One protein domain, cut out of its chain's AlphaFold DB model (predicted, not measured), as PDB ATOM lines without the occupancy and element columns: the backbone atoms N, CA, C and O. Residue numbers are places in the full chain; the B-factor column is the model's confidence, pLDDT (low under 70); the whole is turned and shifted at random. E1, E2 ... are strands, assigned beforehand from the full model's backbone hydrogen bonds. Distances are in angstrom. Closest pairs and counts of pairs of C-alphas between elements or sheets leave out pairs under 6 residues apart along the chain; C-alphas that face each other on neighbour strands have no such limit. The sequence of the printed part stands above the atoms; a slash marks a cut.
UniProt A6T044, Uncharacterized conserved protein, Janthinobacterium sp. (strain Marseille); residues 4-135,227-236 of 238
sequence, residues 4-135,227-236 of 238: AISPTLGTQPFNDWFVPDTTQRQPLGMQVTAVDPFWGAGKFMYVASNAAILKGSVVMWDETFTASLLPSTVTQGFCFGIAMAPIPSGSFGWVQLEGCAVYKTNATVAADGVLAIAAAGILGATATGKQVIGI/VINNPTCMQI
ATOM      1  N   ALA A   4     115.257 218.360 231.874       89.88
ATOM      2  CA  ALA A   4     116.351 217.439 232.184       89.88
ATOM      3  C   ALA A   4     117.052 217.846 233.488       89.88
ATOM      4  O   ALA A   4     117.435 219.005 233.641       89.88
ATOM      5  N   ILE A   5     117.283 216.888 234.388       87.81
ATOM      6  CA  ILE A   5     118.090 217.105 235.604       87.81
ATOM      7  C   ILE A   5     119.541 216.646 235.430       87.81
ATOM      8  O   ILE A   5     120.412 217.003 236.218       87.81
ATOM      9  N   SER A   6     119.824 215.863 234.388       79.06
ATOM     10  CA  SER A   6     121.178 215.431 234.025       79.06
ATOM     11  C   SER A   6     121.400 215.576 232.514       79.06
ATOM     12  O   SER A   6     121.576 214.569 231.827       79.06
ATOM     13  N   PRO A   7     121.316 216.806 231.962       76.25
ATOM     14  CA  PRO A   7     121.427 217.009 230.524       76.25
ATOM     15  C   PRO A   7     122.865 216.808 230.037       76.25
ATOM     16  O   PRO A   7     123.812 217.358 230.600       76.25
ATOM     17  N   THR A   8     123.022 216.101 228.922       78.50
ATOM     18  CA  THR A   8     124.182 216.276 228.041       78.50
ATOM     19  C   THR A   8     123.973 217.519 227.173       78.50
ATOM     20  O   THR A   8     122.844 217.995 226.987       78.50
ATOM     21  N   LEU A   9     125.055 218.076 226.624       76.81
ATOM     22  CA  LEU A   9     124.949 219.186 225.674       76.81
ATOM     23  C   LEU A   9     124.035 218.795 224.501       76.81
ATOM     24  O   LEU A   9     124.172 217.722 223.915       76.81
ATOM     25  N   GLY A  10     123.081 219.672 224.181       78.56
ATOM     26  CA  GLY A  10     122.114 219.440 223.106       78.56
ATOM     27  C   GLY A  10     121.000 218.441 223.436       78.56
ATOM     28  O   GLY A  10     120.368 217.938 222.508       78.56
ATOM     29  N   THR A  11     120.750 218.128 224.717       79.94
ATOM     30  CA  THR A  11     119.580 217.324 225.120       79.94
ATOM     31  C   THR A  11     118.305 217.993 224.613       79.94
ATOM     32  O   THR A  11     118.026 219.146 224.956       79.94
ATOM     33  N   GLN A  12     117.537 217.285 223.785       79.62
ATOM     34  CA  GLN A  12     116.281 217.811 223.264       79.62
ATOM     35  C   GLN A  12     115.198 217.810 224.352       79.62
ATOM     36  O   GLN A  12     115.266 217.025 225.300       79.62
ATOM     37  N   PRO A  13     114.162 218.647 224.208       83.69
ATOM     38  CA  PRO A  13     112.979 218.564 225.051       83.69
ATOM     39  C   PRO A  13     112.325 217.178 224.955       83.69
ATOM     40  O   PRO A  13     112.214 216.602 223.876       83.69
ATOM     41  N   PHE A  14     111.837 216.661 226.083       81.81
ATOM     42  CA  PHE A  14     111.171 215.350 226.162       81.81
ATOM     43  C   PHE A  14     109.680 215.395 225.835       81.81
ATOM     44  O   PHE A  14     108.978 214.407 226.022       81.81
ATOM     45  N   ASN A  15     109.155 216.566 225.505       72.81
ATOM     46  CA  ASN A  15     107.763 216.896 225.743       72.81
ATOM     47  C   ASN A  15     106.966 217.096 224.451       72.81
ATOM     48  O   ASN A  15     107.485 217.146 223.342       72.81
ATOM     49  N   ASP A  16     105.664 217.227 224.648       72.56
ATOM     50  CA  ASP A  16     104.611 217.227 223.636       72.56
ATOM     51  C   ASP A  16     104.604 218.454 222.683       72.56
ATOM     52  O   ASP A  16     103.682 218.617 221.892       72.56
ATOM     53  N   TRP A  17     105.611 219.331 222.726       71.31
ATOM     54  CA  TRP A  17     105.815 220.401 221.731       71.31
ATOM     55  C   TRP A  17     107.065 220.209 220.869       71.31
ATOM     56  O   TRP A  17     107.353 221.024 219.992       71.31
ATOM     57  N   PHE A  18     107.816 219.134 221.099       72.94
ATOM     58  CA  PHE A  18     109.012 218.811 220.340       72.94
ATOM     59  C   PHE A  18     108.681 218.119 219.011       72.94
ATOM     60  O   PHE A  18     107.830 217.232 218.934       72.94
ATOM     61  N   VAL A  19     109.412 218.507 217.964       78.75
ATOM     62  CA  VAL A  19     109.439 217.805 216.677       78.75
ATOM     63  C   VAL A  19     110.603 216.813 216.707       78.75
ATOM     64  O   VAL A  19     111.717 217.258 216.969       78.75
ATOM     65  N   PRO A  20     110.383 215.521 216.406       83.69
ATOM     66  CA  PRO A  20     111.438 214.511 216.336       83.69
ATOM     67  C   PRO A  20     112.644 214.953 215.524       83.69
ATOM     68  O   PRO A  20     112.510 215.670 214.528       83.69
ATOM     69  N   ASP A  21     113.823 214.463 215.899       88.50
ATOM     70  CA  ASP A  21     115.006 214.767 215.114       88.50
ATOM     71  C   ASP A  21     115.012 213.949 213.826       88.50
ATOM     72  O   ASP A  21     114.749 212.747 213.821       88.50
ATOM     73  N   THR A  22     115.391 214.600 212.734       91.81
ATOM     74  CA  THR A  22     115.674 213.943 211.453       91.81
ATOM     75  C   THR A  22     117.125 213.475 211.350       91.81
ATOM     76  O   THR A  22     117.477 212.729 210.441       91.81
ATOM     77  N   THR A  23     117.974 213.902 212.286       92.19
ATOM     78  CA  THR A  23     119.364 213.475 212.423       92.19
ATOM     79  C   THR A  23     119.640 213.095 213.869       92.19
ATOM     80  O   THR A  23     119.156 213.740 214.797       92.19
ATOM     81  N   GLN A  24     120.430 212.047 214.074       93.38
ATOM     82  CA  GLN A  24     120.780 211.597 215.414       93.38
ATOM     83  C   GLN A  24     121.583 212.686 216.138       93.38
ATOM     84  O   GLN A  24     122.678 213.033 215.695       93.38
ATOM     85  N   ARG A  25     121.071 213.216 217.260       90.75
ATOM     86  CA  ARG A  25     121.814 214.209 218.070       90.75
ATOM     87  C   ARG A  25     122.343 213.664 219.391       90.75
ATOM     88  O   ARG A  25     123.153 214.325 220.029       90.75
ATOM     89  N   GLN A  26     121.887 212.484 219.802       92.00
ATOM     90  CA  GLN A  26     122.329 211.817 221.024       92.00
ATOM     91  C   GLN A  26     122.677 210.347 220.740       92.00
ATOM     92  O   GLN A  26     122.133 209.758 219.798       92.00
ATOM     93  N   PRO A  27     123.575 209.722 221.522       94.00
ATOM     94  CA  PRO A  27     123.803 208.282 221.444       94.00
ATOM     95  C   PRO A  27     122.495 207.511 221.661       94.00
ATOM     96  O   PRO A  27     121.728 207.829 222.572       94.00
ATOM     97  N   LEU A  28     122.222 206.506 220.825       96.31
ATOM     98  CA  LEU A  28     121.035 205.671 221.014       96.31
ATOM     99  C   LEU A  28     121.164 204.866 222.316       96.31
ATOM    100  O   LEU A  28     122.264 204.479 222.711       96.31
ATOM    101  N   GLY A  29     120.046 204.672 223.011       95.06
ATOM    102  CA  GLY A  29     120.008 204.045 224.333       95.06
ATOM    103  C   GLY A  29     120.387 204.973 225.487       95.06
ATOM    104  O   GLY A  29     120.257 204.577 226.649       95.06
ATOM    105  N   MET A  30     120.807 206.215 225.207       94.38
ATOM    106  CA  MET A  30     121.089 207.204 226.246       94.38
ATOM    107  C   MET A  30     119.840 207.449 227.091       94.38
ATOM    108  O   MET A  30     118.773 207.754 226.555       94.38
ATOM    109  N   GLN A  31     119.991 207.335 228.412       94.44
ATOM    110  CA  GLN A  31     118.919 207.586 229.366       94.44
ATOM    111  C   GLN A  31     119.127 208.922 230.070       94.44
ATOM    112  O   GLN A  31     120.207 209.189 230.593       94.44
ATOM    113  N   VAL A  32     118.077 209.735 230.119       94.25
ATOM    114  CA  VAL A  32     118.069 211.019 230.820       94.25
ATOM    115  C   VAL A  32     116.906 211.051 231.794       94.25
ATOM    116  O   VAL A  32     115.783 210.659 231.476       94.25
ATOM    117  N   THR A  33     117.178 211.527 232.999       94.00
ATOM    118  CA  THR A  33     116.158 211.834 233.993       94.00
ATOM    119  C   THR A  33     115.678 213.269 233.806       94.00
ATOM    120  O   THR A  33     116.461 214.185 233.533       94.00
ATOM    121  N   ALA A  34     114.374 213.480 233.952       93.25
ATOM    122  CA  ALA A  34     113.763 214.798 233.870       93.25
ATOM    123  C   ALA A  34     112.649 214.949 234.907       93.25
ATOM    124  O   ALA A  34     112.078 213.962 235.372       93.25
ATOM    125  N   VAL A  35     112.339 216.192 235.262       93.25
ATOM    126  CA  VAL A  35     111.289 216.531 236.226       93.25
ATOM    127  C   VAL A  35     110.314 217.535 235.638       93.25
ATOM    128  O   VAL A  35     110.702 218.462 234.930       93.25
ATOM    129  N   ASP A  36     109.043 217.349 235.948       92.06
ATOM    130  CA  ASP A  36     107.958 218.261 235.644       92.06
ATOM    131  C   ASP A  36     107.169 218.592 236.923       92.06
ATOM    132  O   ASP A  36     106.893 217.678 237.702       92.06
ATOM    133  N   PRO A  37     106.749 219.852 237.145       90.00
ATOM    134  CA  PRO A  37     105.936 220.208 238.309       90.00
ATOM    135  C   PRO A  37     104.598 219.457 238.426       90.00
ATOM    136  O   PRO A  37     104.110 219.278 239.540       90.00
ATOM    137  N   PHE A  38     104.004 219.015 237.312       92.38
ATOM    138  CA  PHE A  38     102.720 218.313 237.286       92.38
ATOM    139  C   PHE A  38     102.879 216.785 237.174       92.38
ATOM    140  O   PHE A  38     102.283 216.037 237.947       92.38
ATOM    141  N   TRP A  39     103.687 216.309 236.227       92.31
ATOM    142  CA  TRP A  39     103.917 214.892 235.935       92.31
ATOM    143  C   TRP A  39     104.950 214.237 236.865       92.31
ATOM    144  O   TRP A  39     105.035 213.008 236.915       92.31
ATOM    145  N   GLY A  40     105.708 215.031 237.625       94.12
ATOM    146  CA  GLY A  40     106.730 214.554 238.552       94.12
ATOM    147  C   GLY A  40     108.033 214.169 237.853       94.12
ATOM    148  O   GLY A  40     108.397 214.735 236.826       94.12
ATOM    149  N   ALA A  41     108.772 213.223 238.433       95.00
ATOM    150  CA  ALA A  41     110.016 212.717 237.854       95.00
ATOM    151  C   ALA A  41     109.750 211.619 236.812       95.00
ATOM    152  O   ALA A  41     108.825 210.815 236.960       95.00
ATOM    153  N   GLY A  42     110.598 211.555 235.788       95.31
ATOM    154  CA  GLY A  42     110.579 210.505 234.777       95.31
ATOM    155  C   GLY A  42     111.969 210.196 234.229       95.31
ATOM    156  O   GLY A  42     112.895 211.006 234.338       95.31
ATOM    157  N   LYS A  43     112.105 209.010 233.632       95.69
ATOM    158  CA  LYS A  43     113.320 208.558 232.942       95.69
ATOM    159  C   LYS A  43     112.995 208.292 231.482       95.69
ATOM    160  O   LYS A  43     112.026 207.592 231.192       95.69
ATOM    161  N   PHE A  44     113.809 208.826 230.586       95.31
ATOM    162  CA  PHE A  44     113.582 208.829 229.145       95.31
ATOM    163  C   PHE A  44     114.779 208.210 228.436       95.31
ATOM    164  O   PHE A  44     115.907 208.465 228.837       95.31
ATOM    165  N   MET A  45     114.547 207.418 227.395       95.94
ATOM    166  CA  MET A  45     115.582 206.810 226.561       95.94
ATOM    167  C   MET A  45     115.491 207.344 225.134       95.94
ATOM    168  O   MET A  45     114.393 207.440 224.582       95.94
ATOM    169  N   TYR A  46     116.637 207.685 224.549       95.69
ATOM    170  CA  TYR A  46     116.727 208.121 223.159       95.69
ATOM    171  C   TYR A  46     116.800 206.918 222.215       95.69
ATOM    172  O   TYR A  46     117.630 206.029 222.409       95.69
ATOM    173  N   VAL A  47     115.939 206.884 221.199       96.88
ATOM    174  CA  VAL A  47     115.803 205.758 220.260       96.88
ATOM    175  C   VAL A  47     115.698 206.244 218.817       96.88
ATOM    176  O   VAL A  47     115.237 207.361 218.557       96.88
ATOM    177  N   ALA A  48     116.092 205.388 217.876       97.38
ATOM    178  CA  ALA A  48     115.800 205.554 216.450       97.38
ATOM    179  C   ALA A  48     114.498 204.819 216.121       97.38
ATOM    180  O   ALA A  48     114.280 203.738 216.647       97.38
ATOM    181  N   SER A  49     113.628 205.347 215.264       96.81
ATOM    182  CA  SER A  49     112.370 204.668 214.918       96.81
ATOM    183  C   SER A  49     112.466 203.904 213.595       96.81
ATOM    184  O   SER A  49     112.840 204.487 212.577       96.81
ATOM    185  N   ASN A  50     112.053 202.632 213.569       95.06
ATOM    186  CA  ASN A  50     111.895 201.850 212.327       95.06
ATOM    187  C   ASN A  50     110.476 201.882 211.740       95.06
ATOM    188  O   ASN A  50     110.222 201.282 210.697       95.06
ATOM    189  N   ALA A  51     109.544 202.542 212.424       92.50
ATOM    190  CA  ALA A  51     108.136 202.579 212.063       92.50
ATOM    191  C   ALA A  51     107.548 203.975 212.299       92.50
ATOM    192  O   ALA A  51     108.173 204.857 212.885       92.50
ATOM    193  N   ALA A  52     106.313 204.194 211.854       94.00
ATOM    194  CA  ALA A  52     105.559 205.378 212.250       94.00
ATOM    195  C   ALA A  52     105.016 205.182 213.675       94.00
ATOM    196  O   ALA A  52     103.948 204.597 213.875       94.00
ATOM    197  N   ILE A  53     105.760 205.657 214.673       95.94
ATOM    198  CA  ILE A  53     105.357 205.590 216.078       95.94
ATOM    199  C   ILE A  53     104.491 206.806 216.392       95.94
ATOM    200  O   ILE A  53     104.858 207.945 216.118       95.94
ATOM    201  N   LEU A  54     103.322 206.577 216.986       95.06
ATOM    202  CA  LEU A  54     102.435 207.655 217.421       95.06
ATOM    203  C   LEU A  54     102.707 208.013 218.882       95.06
ATOM    204  O   LEU A  54     103.110 207.158 219.672       95.06
ATOM    205  N   LYS A  55     102.386 209.245 219.273       94.75
ATOM    206  CA  LYS A  55     102.465 209.680 220.670       94.75
ATOM    207  C   LYS A  55     101.666 208.763 221.598       94.75
ATOM    208  O   LYS A  55     100.517 208.423 221.303       94.75
ATOM    209  N   GLY A  56     102.271 208.403 222.726       96.44
ATOM    210  CA  GLY A  56     101.734 207.496 223.736       96.44
ATOM    211  C   GLY A  56     101.786 206.017 223.347       96.44
ATOM    212  O   GLY A  56     101.330 205.179 224.120       96.44
ATOM    213  N   SER A  57     102.287 205.663 222.159       97.50
ATOM    214  CA  SER A  57     102.383 204.251 221.779       97.50
ATOM    215  C   SER A  57     103.340 203.511 222.703       97.50
ATOM    216  O   SER A  57     104.329 204.074 223.173       97.50
ATOM    217  N   VAL A  58     103.052 202.235 222.921       96.38
ATOM    218  CA  VAL A  58     103.944 201.313 223.617       96.38
ATOM    219  C   VAL A  58     105.004 200.814 222.643       96.38
ATOM    220  O   VAL A  58     104.681 200.319 221.560       96.38
ATOM    221  N   VAL A  59     106.268 200.962 223.014       96.06
ATOM    222  CA  VAL A  59     107.406 200.798 222.109       96.06
ATOM    223  C   VAL A  59     108.418 199.834 222.707       96.06
ATOM    224  O   VAL A  59     108.809 199.989 223.860       96.06
ATOM    225  N   MET A  60     108.862 198.873 221.904       94.56
ATOM    226  CA  MET A  60     110.028 198.033 222.192       94.56
ATOM    227  C   MET A  60     111.189 198.420 221.279       94.56
ATOM    228  O   MET A  60     110.980 199.115 220.287       94.56
ATOM    229  N   TRP A  61     112.392 197.948 221.584       95.25
ATOM    230  CA  TRP A  61     113.589 198.186 220.780       95.25
ATOM    231  C   TRP A  61     114.484 196.945 220.724       95.25
ATOM    232  O   TRP A  61     114.310 196.018 221.517       95.25
ATOM    233  N   ASP A  62     115.416 196.940 219.775       94.88
ATOM    234  CA  ASP A  62     116.442 195.905 219.599       94.88
ATOM    235  C   ASP A  62     117.787 196.282 220.259       94.88
ATOM    236  O   ASP A  62     117.902 197.304 220.943       94.88
ATOM    237  N   GLU A  63     118.828 195.469 220.061       94.81
ATOM    238  CA  GLU A  63     120.180 195.692 220.596       94.81
ATOM    239  C   GLU A  63     120.854 196.975 220.087       94.81
ATOM    240  O   GLU A  63     121.814 197.454 220.696       94.81
ATOM    241  N   THR A  64     120.349 197.548 218.993       96.38
ATOM    242  CA  THR A  64     120.818 198.814 218.418       96.38
ATOM    243  C   THR A  64     119.990 200.012 218.876       96.38
ATOM    244  O   THR A  64     120.257 201.137 218.453       96.38
ATOM    245  N   PHE A  65     119.006 199.791 219.758       96.88
ATOM    246  CA  PHE A  65     118.019 200.780 220.197       96.88
ATOM    247  C   PHE A  65     117.166 201.336 219.050       96.88
ATOM    248  O   PHE A  65     116.718 202.491 219.076       96.88
ATOM    249  N   THR A  66     116.909 200.488 218.055       97.12
ATOM    250  CA  THR A  66     115.929 200.765 217.014       97.12
ATOM    251  C   THR A  66     114.550 200.333 217.505       97.12
ATOM    252  O   THR A  66     114.287 199.165 217.781       97.12
ATOM    253  N   ALA A  67     113.668 201.309 217.651       96.94
ATOM    254  CA  ALA A  67     112.349 201.208 218.235       96.94
ATOM    255  C   ALA A  67     111.260 200.846 217.218       96.94
ATOM    256  O   ALA A  67     111.218 201.386 216.111       96.94
ATOM    257  N   SER A  68     110.324 199.999 217.654       96.19
ATOM    258  CA  SER A  68     109.090 199.643 216.950       96.19
ATOM    259  C   SER A  68     107.904 199.540 217.908       96.19
ATOM    260  O   SER A  68     108.070 199.471 219.128       96.19
ATOM    261  N   LEU A  69     106.684 199.494 217.366       96.31
ATOM    262  CA  LEU A  69     105.489 199.252 218.175       96.31
ATOM    263  C   LEU A  69     105.581 197.872 218.835       96.31
ATOM    264  O   LEU A  69     105.821 196.874 218.157       96.31
ATOM    265  N   LEU A  70     105.344 197.811 220.146       94.19
ATOM    266  CA  LEU A  70     105.319 196.544 220.871       94.19
ATOM    267  C   LEU A  70     104.234 195.629 220.260       94.19
ATOM    268  O   LEU A  70     103.065 196.029 220.234       94.19
ATOM    269  N   PRO A  71     104.579 194.431 219.754       91.62
ATOM    270  CA  PRO A  71     103.637 193.540 219.096       91.62
ATOM    271  C   PRO A  71     102.604 192.989 220.082       91.62
ATOM    272  O   PRO A  71     102.838 192.893 221.282       91.62
ATOM    273  N   SER A  72     101.445 192.596 219.552       88.25
ATOM    274  CA  SER A  72     100.334 192.050 220.348       88.25
ATOM    275  C   SER A  72     100.147 190.536 220.202       88.25
ATOM    276  O   SER A  72      99.294 189.967 220.879       88.25
ATOM    277  N   THR A  73     100.889 189.881 219.307       81.69
ATOM    278  CA  THR A  73     100.734 188.450 218.991       81.69
ATOM    279  C   THR A  73     101.759 187.569 219.694       81.69
ATOM    280  O   THR A  73     101.408 186.469 220.114       81.69
ATOM    281  N   VAL A  74     102.998 188.049 219.824       76.75
ATOM    282  CA  VAL A  74     104.094 187.375 220.525       76.75
ATOM    283  C   VAL A  74     104.897 188.426 221.278       76.75
ATOM    284  O   VAL A  74     105.456 189.335 220.668       76.75
ATOM    285  N   THR A  75     104.967 188.300 222.601       80.31
ATOM    286  CA  THR A  75     105.765 189.181 223.464       80.31
ATOM    287  C   THR A  75     106.845 188.379 224.174       80.31
ATOM    288  O   THR A  75     106.581 187.268 224.624       80.31
ATOM    289  N   GLN A  76     108.038 188.948 224.330       81.31
ATOM    290  CA  GLN A  76     109.213 188.228 224.837       81.31
ATOM    291  C   GLN A  76     109.522 188.501 226.320       81.31
ATOM    292  O   GLN A  76     110.615 188.190 226.781       81.31
ATOM    293  N   GLY A  77     108.622 189.139 227.077       85.12
ATOM    294  CA  GLY A  77     108.942 189.557 228.450       85.12
ATOM    295  C   GLY A  77     109.929 190.725 228.535       85.12
ATOM    296  O   GLY A  77     110.302 191.124 229.635       85.12
ATOM    297  N   PHE A  78     110.351 191.278 227.393       89.31
ATOM    298  CA  PHE A  78     111.281 192.398 227.334       89.31
ATOM    299  C   PHE A  78     110.618 193.699 227.798       89.31
ATOM    300  O   PHE A  78     109.388 193.843 227.761       89.31
ATOM    301  N   CYS A  79     111.439 194.641 228.261       93.06
ATOM    302  CA  CYS A  79     110.946 195.942 228.677       93.06
ATOM    303  C   CYS A  79     110.458 196.763 227.483       93.06
ATOM    304  O   CYS A  79     110.850 196.556 226.334       93.06
ATOM    305  N   PHE A  80     109.564 197.698 227.768       95.50
ATOM    306  CA  PHE A  80     109.064 198.652 226.792       95.50
ATOM    307  C   PHE A  80     109.047 200.060 227.388       95.50
ATOM    308  O   PHE A  80     109.172 200.255 228.600       95.50
ATOM    309  N   GLY A  81     108.853 201.047 226.523       97.25
ATOM    310  CA  GLY A  81     108.663 202.447 226.884       97.25
ATOM    311  C   GLY A  81     107.409 203.032 226.247       97.25
ATOM    312  O   GLY A  81     106.750 202.394 225.423       97.25
ATOM    313  N   ILE A  82     107.081 204.260 226.630       97.38
ATOM    314  CA  ILE A  82     105.963 205.025 226.072       97.38
ATOM    315  C   ILE A  82     106.511 206.163 225.215       97.38
ATOM    316  O   ILE A  82     107.299 206.974 225.695       97.38
ATOM    317  N   ALA A  83     106.108 206.238 223.949       96.38
ATOM    318  CA  ALA A  83     106.553 207.297 223.045       96.38
ATOM    319  C   ALA A  83     106.062 208.675 223.511       96.38
ATOM    320  O   ALA A  83     104.854 208.886 223.646       96.38
ATOM    321  N   MET A  84     106.979 209.623 223.707       93.38
ATOM    322  CA  MET A  84     106.626 210.955 224.210       93.38
ATOM    323  C   MET A  84     106.054 211.891 223.149       93.38
ATOM    324  O   MET A  84     105.338 212.819 223.488       93.38
ATOM    325  N   ALA A  85     106.331 211.633 221.876       92.00
ATOM    326  CA  ALA A  85     105.818 212.382 220.735       92.00
ATOM    327  C   ALA A  85     105.605 211.414 219.556       92.00
ATOM    328  O   ALA A  85     106.036 210.257 219.635       92.00
ATOM    329  N   PRO A  86     104.934 211.819 218.463       92.75
ATOM    330  CA  PRO A  86     104.954 211.036 217.230       92.75
ATOM    331  C   PRO A  86     106.387 210.985 216.692       92.75
ATOM    332  O   PRO A  86     106.987 212.041 216.584       92.75
ATOM    333  N   ILE A  87     106.925 209.814 216.341       94.25
ATOM    334  CA  ILE A  87     108.282 209.634 215.796       94.25
ATOM    335  C   ILE A  87     108.160 208.922 214.438       94.25
ATOM    336  O   ILE A  87     107.880 207.719 214.400       94.25
ATOM    337  N   PRO A  88     108.313 209.640 213.308       94.00
ATOM    338  CA  PRO A  88     108.293 209.034 211.981       94.00
ATOM    339  C   PRO A  88     109.408 207.999 211.796       94.00
ATOM    340  O   PRO A  88     110.445 208.054 212.457       94.00
ATOM    341  N   SER A  89     109.220 207.082 210.848       95.62
ATOM    342  CA  SER A  89     110.263 206.120 210.483       95.62
ATOM    343  C   SER A  89     111.536 206.843 210.030       95.62
ATOM    344  O   SER A  89     111.463 207.818 209.281       95.62
ATOM    345  N   GLY A  90     112.696 206.366 210.477       94.94
ATOM    346  CA  GLY A  90     114.002 206.973 210.202       94.94
ATOM    347  C   GLY A  90     114.302 208.239 211.011       94.94
ATOM    348  O   GLY A  90     115.340 208.856 210.794       94.94
ATOM    349  N   SER A  91     113.410 208.641 211.921       95.69
ATOM    350  CA  SER A  91     113.621 209.765 212.844       95.69
ATOM    351  C   SER A  91     114.004 209.277 214.243       95.69
ATOM    352  O   SER A  91     113.968 208.079 214.536       95.69
ATOM    353  N   PHE A  92     114.349 210.217 215.119       95.00
ATOM    354  CA  PHE A  92     114.824 209.946 216.472       95.00
ATOM    355  C   PHE A  92     113.986 210.691 217.509       95.00
ATOM    356  O   PHE A  92     113.481 211.790 217.257       95.00
ATOM    357  N   GLY A  93     113.838 210.104 218.691       94.38
ATOM    358  CA  GLY A  93     113.056 210.714 219.759       94.38
ATOM    359  C   GLY A  93     113.167 209.986 221.088       94.38
ATOM    360  O   GLY A  93     113.993 209.091 221.268       94.38
ATOM    361  N   TRP A  94     112.317 210.395 222.026       95.12
ATOM    362  CA  TRP A  94     112.345 209.930 223.408       95.12
ATOM    363  C   TRP A  94     111.192 208.977 223.717       95.12
ATOM    364  O   TRP A  94     110.027 209.267 223.423       95.12
ATOM    365  N   VAL A  95     111.515 207.870 224.385       96.31
ATOM    366  CA  VAL A  95     110.541 206.980 225.030       96.31
ATOM    367  C   VAL A  95     110.688 207.065 226.545       96.31
ATOM    368  O   VAL A  95     111.797 207.042 227.071       96.31
ATOM    369  N   GLN A  96     109.581 207.174 227.270       97.00
ATOM    370  CA  GLN A  96     109.573 207.197 228.729       97.00
ATOM    371  C   GLN A  96     109.563 205.774 229.289       97.00
ATOM    372  O   GLN A  96     108.754 204.942 228.876       97.00
ATOM    373  N   LEU A  97     110.455 205.508 230.239       97.25
ATOM    374  CA  LEU A  97     110.640 204.216 230.903       97.25
ATOM    375  C   LEU A  97     110.122 204.214 232.344       97.25
ATOM    376  O   LEU A  97     109.724 203.174 232.864       97.25
ATOM    377  N   GLU A  98     110.147 205.373 233.001       97.50
ATOM    378  CA  GLU A  98     109.730 205.535 234.394       97.50
ATOM    379  C   GLU A  98     108.944 206.836 234.590       97.50
ATOM    380  O   GLU A  98     109.141 207.808 233.853       97.50
ATOM    381  N   GLY A  99     108.096 206.869 235.617       97.00
ATOM    382  CA  GLY A  99     107.322 208.049 236.013       97.00
ATOM    383  C   GLY A  99     105.869 208.004 235.546       97.00
ATOM    384  O   GLY A  99     105.360 206.953 235.160       97.00
ATOM    385  N   CYS A 100     105.177 209.141 235.614       96.12
ATOM    386  CA  CYS A 100     103.815 209.255 235.098       96.12
ATOM    387  C   CYS A 100     103.850 209.412 233.574       96.12
ATOM    388  O   CYS A 100     104.442 210.369 233.076       96.12
ATOM    389  N   ALA A 101     103.235 208.478 232.849       96.06
ATOM    390  CA  ALA A 101     103.192 208.469 231.390       96.06
ATOM    391  C   ALA A 101     101.745 208.482 230.883       96.06
ATOM    392  O   ALA A 101     100.837 207.939 231.524       96.06
ATOM    393  N   VAL A 102     101.533 209.081 229.709       96.75
ATOM    394  CA  VAL A 102     100.263 209.029 228.973       96.75
ATOM    395  C   VAL A 102     100.421 208.048 227.820       96.75
ATOM    396  O   VAL A 102     101.148 208.316 226.866       96.75
ATOM    397  N   TYR A 103      99.733 206.916 227.900       97.50
ATOM    398  CA  TYR A 103      99.834 205.828 226.930       97.50
ATOM    399  C   TYR A 103      98.559 205.710 226.093       97.50
ATOM    400  O   TYR A 103      97.472 206.068 226.545       97.50
ATOM    401  N   LYS A 104      98.664 205.194 224.868       97.31
ATOM    402  CA  LYS A 104      97.503 204.917 224.014       97.31
ATOM    403  C   LYS A 104      96.713 203.734 224.553       97.31
ATOM    404  O   LYS A 104      97.291 202.711 224.922       97.31
ATOM    405  N   THR A 105      95.392 203.858 224.521       96.88
ATOM    406  CA  THR A 105      94.469 202.765 224.831       96.88
ATOM    407  C   THR A 105      93.303 202.735 223.855       96.88
ATOM    408  O   THR A 105      92.855 203.778 223.381       96.88
ATOM    409  N   ASN A 106      92.786 201.547 223.563       95.75
ATOM    410  CA  ASN A 106      91.530 201.370 222.827       95.75
ATOM    411  C   ASN A 106      90.360 200.948 223.731       95.75
ATOM    412  O   ASN A 106      89.275 200.662 223.230       95.75
ATOM    413  N   ALA A 107      90.569 200.917 225.050       95.00
ATOM    414  CA  ALA A 107      89.561 200.534 226.028       95.00
ATOM    415  C   ALA A 107      89.509 201.511 227.210       95.00
ATOM    416  O   ALA A 107      90.523 202.080 227.627       95.00
ATOM    417  N   THR A 108      88.323 201.634 227.804       96.06
ATOM    418  CA  THR A 108      88.135 202.312 229.089       96.06
ATOM    419  C   THR A 108      88.404 201.324 230.214       96.06
ATOM    420  O   THR A 108      87.512 200.607 230.660       96.06
ATOM    421  N   VAL A 109      89.651 201.285 230.675       95.06
ATOM    422  CA  VAL A 109      90.035 200.519 231.864       95.06
ATOM    423  C   VAL A 109      89.979 201.450 233.067       95.06
ATOM    424  O   VAL A 109      90.627 202.499 233.066       95.06
ATOM    425  N   ALA A 110      89.182 201.091 234.077       94.31
ATOM    426  CA  ALA A 110      89.071 201.857 235.316       94.31
ATOM    427  C   ALA A 110      90.444 202.039 235.984       94.31
ATOM    428  O   ALA A 110      91.338 201.209 235.804       94.31
ATOM    429  N   ALA A 111      90.604 203.116 236.759       94.00
ATOM    430  CA  ALA A 111      91.811 203.336 237.552       94.00
ATOM    431  C   ALA A 111      92.124 202.096 238.408       94.00
ATOM    432  O   ALA A 111      91.216 201.428 238.897       94.00
ATOM    433  N   ASP A 112      93.409 201.775 238.526       93.31
ATOM    434  CA  ASP A 112      93.954 200.566 239.156       93.31
ATOM    435  C   ASP A 112      93.555 199.232 238.503       93.31
ATOM    436  O   ASP A 112      93.981 198.168 238.949       93.31
ATOM    437  N   GLY A 113      92.809 199.270 237.396       92.62
ATOM    438  CA  GLY A 113      92.544 198.101 236.572       92.62
ATOM    439  C   GLY A 113      93.803 197.582 235.876       92.62
ATOM    440  O   GLY A 113      94.701 198.344 235.504       92.62
ATOM    441  N   VAL A 114      93.845 196.265 235.677       92.69
ATOM    442  CA  VAL A 114      94.930 195.583 234.962       92.69
ATOM    443  C   VAL A 114      94.869 195.922 233.470       92.69
ATOM    444  O   VAL A 114      93.789 196.009 232.883       92.69
ATOM    445  N   LEU A 115      96.041 196.118 232.868       94.56
ATOM    446  CA  LEU A 115      96.206 196.426 231.449       94.56
ATOM    447  C   LEU A 115      96.848 195.249 230.710       94.56
ATOM    448  O   LEU A 115      97.680 194.524 231.265       94.56
ATOM    449  N   ALA A 116      96.518 195.117 229.431       93.62
ATOM    450  CA  ALA A 116      97.164 194.201 228.496       93.62
ATOM    451  C   ALA A 116      97.477 194.899 227.166       93.62
ATOM    452  O   ALA A 116      96.960 195.979 226.880       93.62
ATOM    453  N   ILE A 117      98.314 194.266 226.337       93.00
ATOM    454  CA  ILE A 117      98.548 194.711 224.958       93.00
ATOM    455  C   ILE A 117      97.355 194.282 224.096       93.00
ATOM    456  O   ILE A 117      97.160 193.090 223.839       93.00
ATOM    457  N   ALA A 118      96.558 195.255 223.654       92.88
ATOM    458  CA  ALA A 118      95.336 195.022 222.885       92.88
ATOM    459  C   ALA A 118      95.584 195.043 221.369       92.88
ATOM    460  O   ALA A 118      94.973 194.279 220.628       92.88
ATOM    461  N   ALA A 119      96.502 195.893 220.914       93.75
ATOM    462  CA  ALA A 119      97.001 195.932 219.542       93.75
ATOM    463  C   ALA A 119      98.462 196.400 219.550       93.75
ATOM    464  O   ALA A 119      98.983 196.775 220.602       93.75
ATOM    465  N   ALA A 120      99.135 196.366 218.397       94.38
ATOM    466  CA  ALA A 120     100.527 196.805 218.314       94.38
ATOM    467  C   ALA A 120     100.679 198.240 218.856       94.38
ATOM    468  O   ALA A 120     100.048 199.171 218.355       94.38
ATOM    469  N   GLY A 121     101.471 198.395 219.915       95.56
ATOM    470  CA  GLY A 121     101.699 199.664 220.604       95.56
ATOM    471  C   GLY A 121     100.494 200.277 221.328       95.56
ATOM    472  O   GLY A 121     100.564 201.446 221.710       95.56
ATOM    473  N   ILE A 122      99.397 199.541 221.527       96.50
ATOM    474  CA  ILE A 122      98.163 200.041 222.152       96.50
ATOM    475  C   ILE A 122      97.789 199.154 223.341       96.50
ATOM    476  O   ILE A 122      97.613 197.940 223.197       96.50
ATOM    477  N   LEU A 123      97.632 199.776 224.513       96.12
ATOM    478  CA  LEU A 123      97.113 199.105 225.703       96.12
ATOM    479  C   LEU A 123      95.590 198.954 225.637       96.12
ATOM    480  O   LEU A 123      94.902 199.619 224.867       96.12
ATOM    481  N   GLY A 124      95.050 198.075 226.463       95.12
ATOM    482  CA  GLY A 124      93.613 197.933 226.625       95.12
ATOM    483  C   GLY A 124      93.267 197.060 227.817       95.12
ATOM    484  O   GLY A 124      94.101 196.808 228.692       95.12
ATOM    485  N   ALA A 125      92.014 196.614 227.847       92.31
ATOM    486  CA  ALA A 125      91.533 195.695 228.866       92.31
ATOM    487  C   ALA A 125      92.288 194.361 228.804       92.31
ATOM    488  O   ALA A 125      92.710 193.918 227.732       92.31
ATOM    489  N   THR A 126      92.441 193.721 229.962       85.94
ATOM    490  CA  THR A 126      93.054 192.398 230.065       85.94
ATOM    491  C   THR A 126      92.352 191.386 229.165       85.94
ATOM    492  O   THR A 126      91.126 191.347 229.086       85.94
ATOM    493  N   ALA A 127      93.150 190.536 228.527       80.69
ATOM    494  CA  ALA A 127      92.692 189.367 227.792       80.69
ATOM    495  C   ALA A 127      93.408 188.125 228.335       80.69
ATOM    496  O   ALA A 127      94.466 188.237 228.960       80.69
ATOM    497  N   THR A 128      92.842 186.941 228.100       80.25
ATOM    498  CA  THR A 128      93.419 185.678 228.574       80.25
ATOM    499  C   THR A 128      94.882 185.557 228.165       80.25
ATOM    500  O   THR A 128      95.232 185.736 226.999       80.25
ATOM    501  N   GLY A 129      95.733 185.276 229.150       78.19
ATOM    502  CA  GLY A 129      97.157 185.061 228.932       78.19
ATOM    503  C   GLY A 129      97.955 186.318 228.600       78.19
ATOM    504  O   GLY A 129      99.125 186.169 228.291       78.19
ATOM    505  N   LYS A 130      97.389 187.532 228.663       86.88
ATOM    506  CA  LYS A 130      98.119 188.784 228.398       86.88
ATOM    507  C   LYS A 130      98.075 189.713 229.596       86.88
ATOM    508  O   LYS A 130      96.998 190.042 230.088       86.88
ATOM    509  N   GLN A 131      99.235 190.206 230.010       88.62
ATOM    510  CA  GLN A 131      99.323 191.212 231.062       88.62
ATOM    511  C   GLN A 131     100.529 192.127 230.864       88.62
ATOM    512  O   GLN A 131     101.596 191.703 230.419       88.62
ATOM    513  N   VAL A 132     100.356 193.387 231.245       92.38
ATOM    514  CA  VAL A 132     101.448 194.340 231.433       92.38
ATOM    515  C   VAL A 132     101.830 194.414 232.911       92.38
ATOM    516  O   VAL A 132     100.968 194.503 233.787       92.38
ATOM    517  N   ILE A 133     103.132 194.396 233.183       93.25
ATOM    518  CA  ILE A 133     103.738 194.428 234.514       93.25
ATOM    519  C   ILE A 133     104.588 195.699 234.630       93.25
ATOM    520  O   ILE A 133     105.113 196.204 233.641       93.25
ATOM    521  N   GLY A 134     104.705 196.252 235.838       94.19
ATOM    522  CA  GLY A 134     105.456 197.493 236.066       94.19
ATOM    523  C   GLY A 134     104.689 198.757 235.669       94.19
ATOM    524  O   GLY A 134     105.288 199.822 235.544       94.19
ATOM    525  N   ILE A 135     103.367 198.655 235.497       95.44
ATOM    526  CA  ILE A 135     102.455 199.783 235.297       95.44
ATOM    527  C   ILE A 135     101.375 199.793 236.380       95.44
ATOM    528  O   ILE A 135     100.801 198.758 236.714       95.44
ATOM    529  N   VAL A 227     101.505 205.300 236.373       97.56
ATOM    530  CA  VAL A 227     102.902 205.291 236.801       97.56
ATOM    531  C   VAL A 227     103.561 204.036 236.249       97.56
ATOM    532  O   VAL A 227     103.094 202.932 236.535       97.56
ATOM    533  N   ILE A 228     104.629 204.208 235.477       97.38
ATOM    534  CA  ILE A 228     105.444 203.125 234.925       97.38
ATOM    535  C   ILE A 228     106.794 203.036 235.640       97.38
ATOM    536  O   ILE A 228     107.322 204.040 236.123       97.38
ATOM    537  N   ASN A 229     107.349 201.828 235.710       97.19
ATOM    538  CA  ASN A 229     108.705 201.570 236.183       97.19
ATOM    539  C   ASN A 229     109.323 200.413 235.390       97.19
ATOM    540  O   ASN A 229     109.067 199.254 235.716       97.19
ATOM    541  N   ASN A 230     110.093 200.752 234.350       95.81
ATOM    542  CA  ASN A 230     110.710 199.823 233.392       95.81
ATOM    543  C   ASN A 230     109.760 198.660 233.041       95.81
ATOM    544  O   ASN A 230     110.072 197.497 233.309       95.81
ATOM    545  N   PRO A 231     108.556 198.981 232.538       95.88
ATOM    546  CA  PRO A 231     107.478 198.016 232.439       95.88
ATOM    547  C   PRO A 231     107.799 196.926 231.414       95.88
ATOM    548  O   PRO A 231     108.529 197.146 230.446       95.88
ATOM    549  N   THR A 232     107.220 195.749 231.622       94.19
ATOM    550  CA  THR A 232     107.338 194.588 230.733       94.19
ATOM    551  C   THR A 232     105.952 194.057 230.398       94.19
ATOM    552  O   THR A 232     104.950 194.414 231.024       94.19
ATOM    553  N   CYS A 233     105.859 193.206 229.385       89.50
ATOM    554  CA  CYS A 233     104.619 192.510 229.066       89.50
ATOM    555  C   CYS A 233     104.860 191.007 229.008       89.50
ATOM    556  O   CYS A 233     105.884 190.544 228.506       89.50
ATOM    557  N   MET A 234     103.904 190.250 229.530       82.62
ATOM    558  CA  MET A 234     103.895 188.801 229.462       82.62
ATOM    559  C   MET A 234     102.750 188.356 228.562       82.62
ATOM    560  O   MET A 234     101.628 188.862 228.672       82.62
ATOM    561  N   GLN A 235     103.038 187.357 227.733       77.12
ATOM    562  CA  GLN A 235     102.029 186.569 227.058       77.12
ATOM    563  C   GLN A 235     102.277 185.088 227.336       77.12
ATOM    564  O   GLN A 235     103.344 184.565 227.024       77.12
ATOM    565  N   ILE A 236     101.295 184.416 227.930       69.19
ATOM    566  CA  ILE A 236     101.248 182.958 228.012       69.19
ATOM    567  C   ILE A 236     100.613 182.484 226.708       69.19
ATOM    568  O   ILE A 236      99.459 182.806 226.427       69.19
TER     569      ILE A 236
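This is residues 4 to 135 and 227 to 236 of the 238 residues of the protein "Uncharacterized conserved protein" of Janthinobacterium sp. (strain Marseille) (UniProt A6T044). A small closed barrel of five strands, E2, E4, E3, E5 and E6, makes the core, and its sheet runs on past the ring at both ends of the long axis. At one end E1 pairs beside E2; at the other E10 and E9 extend the sheet from E6, with the small hairpin E7 and E8 next to E9. The 27 residues 4 to 30, with no named element, lie at the E1 end. The printed part has 142 residues, with no named helix and ten named strands, E1 to E10 in chain order; the ring is mixed and the class is all strand, though under half of the residues, 64, are in named elements. The whole is compact, with a radius of gyration of the C-alphas of 14.4 A and spans of 46 by 32 by 22 A.

Round the ring run E2 (residues 40 to 49), E4 (66 to 69), E3 (58 to 61), E5 (81 to 83) and E6 (92 to 104), and back to E2. E2 and E4 are parallel, with N 67 and O 48 2.7 A apart; the ring's other neighbour pairs are antiparallel. Within hydrogen-bond range are N 68 and O 60 of the hairpin E3 and E4, 2.9 A, N 59 and O 81 of E3 and E5, 2.8 A, N 96 and O 82 of the hairpin E5 and E6, 2.8 A, and N 45 and O 95 of E2 and E6, 2.8 A. E2 bends by 51 degrees at residue 46, and E6 by 120 degrees at residue 99. E1 (31 to 36) forms an antiparallel hairpin with E2, with N 34 and O 42 2.9 A apart. E10 (227 to 235), antiparallel to E6, has N 228 and O 99 2.9 A apart, and bends by 81 degrees at residue 230. E9 (130 to 135) is antiparallel to E10 at 161 degrees, with N 133 and O 232 2.8 A apart. The separate sheet, the antiparallel hairpin E7 (115 to 119) and E8 (122 to 125), has N 124 and O 116 2.9 A apart. The closest C-alphas of E7 and E9 are those of Ala 116 and Gln 131, 4.5 A apart. E1 and E9 are apart.

E1 begins at C-alpha 31, (118.919, 207.586, 229.366), and spans 16.5 A. E2 spans 26.2 A, E6 19.5 A and E9 13.7 A. E10 spans 21.1 A and ends at C-alpha 235, (102.029, 186.569, 227.058).

The C-alphas farthest apart, those of Leu 9 and Thr 128, are 46.1 A apart. Residues 136 to 226 are not printed, and C-alphas 135 and 227 are 5.7 A apart across the cut. The link E4 to E5 is long. Mean pLDDT of the printed part is 91.5; residue 236 is under 70.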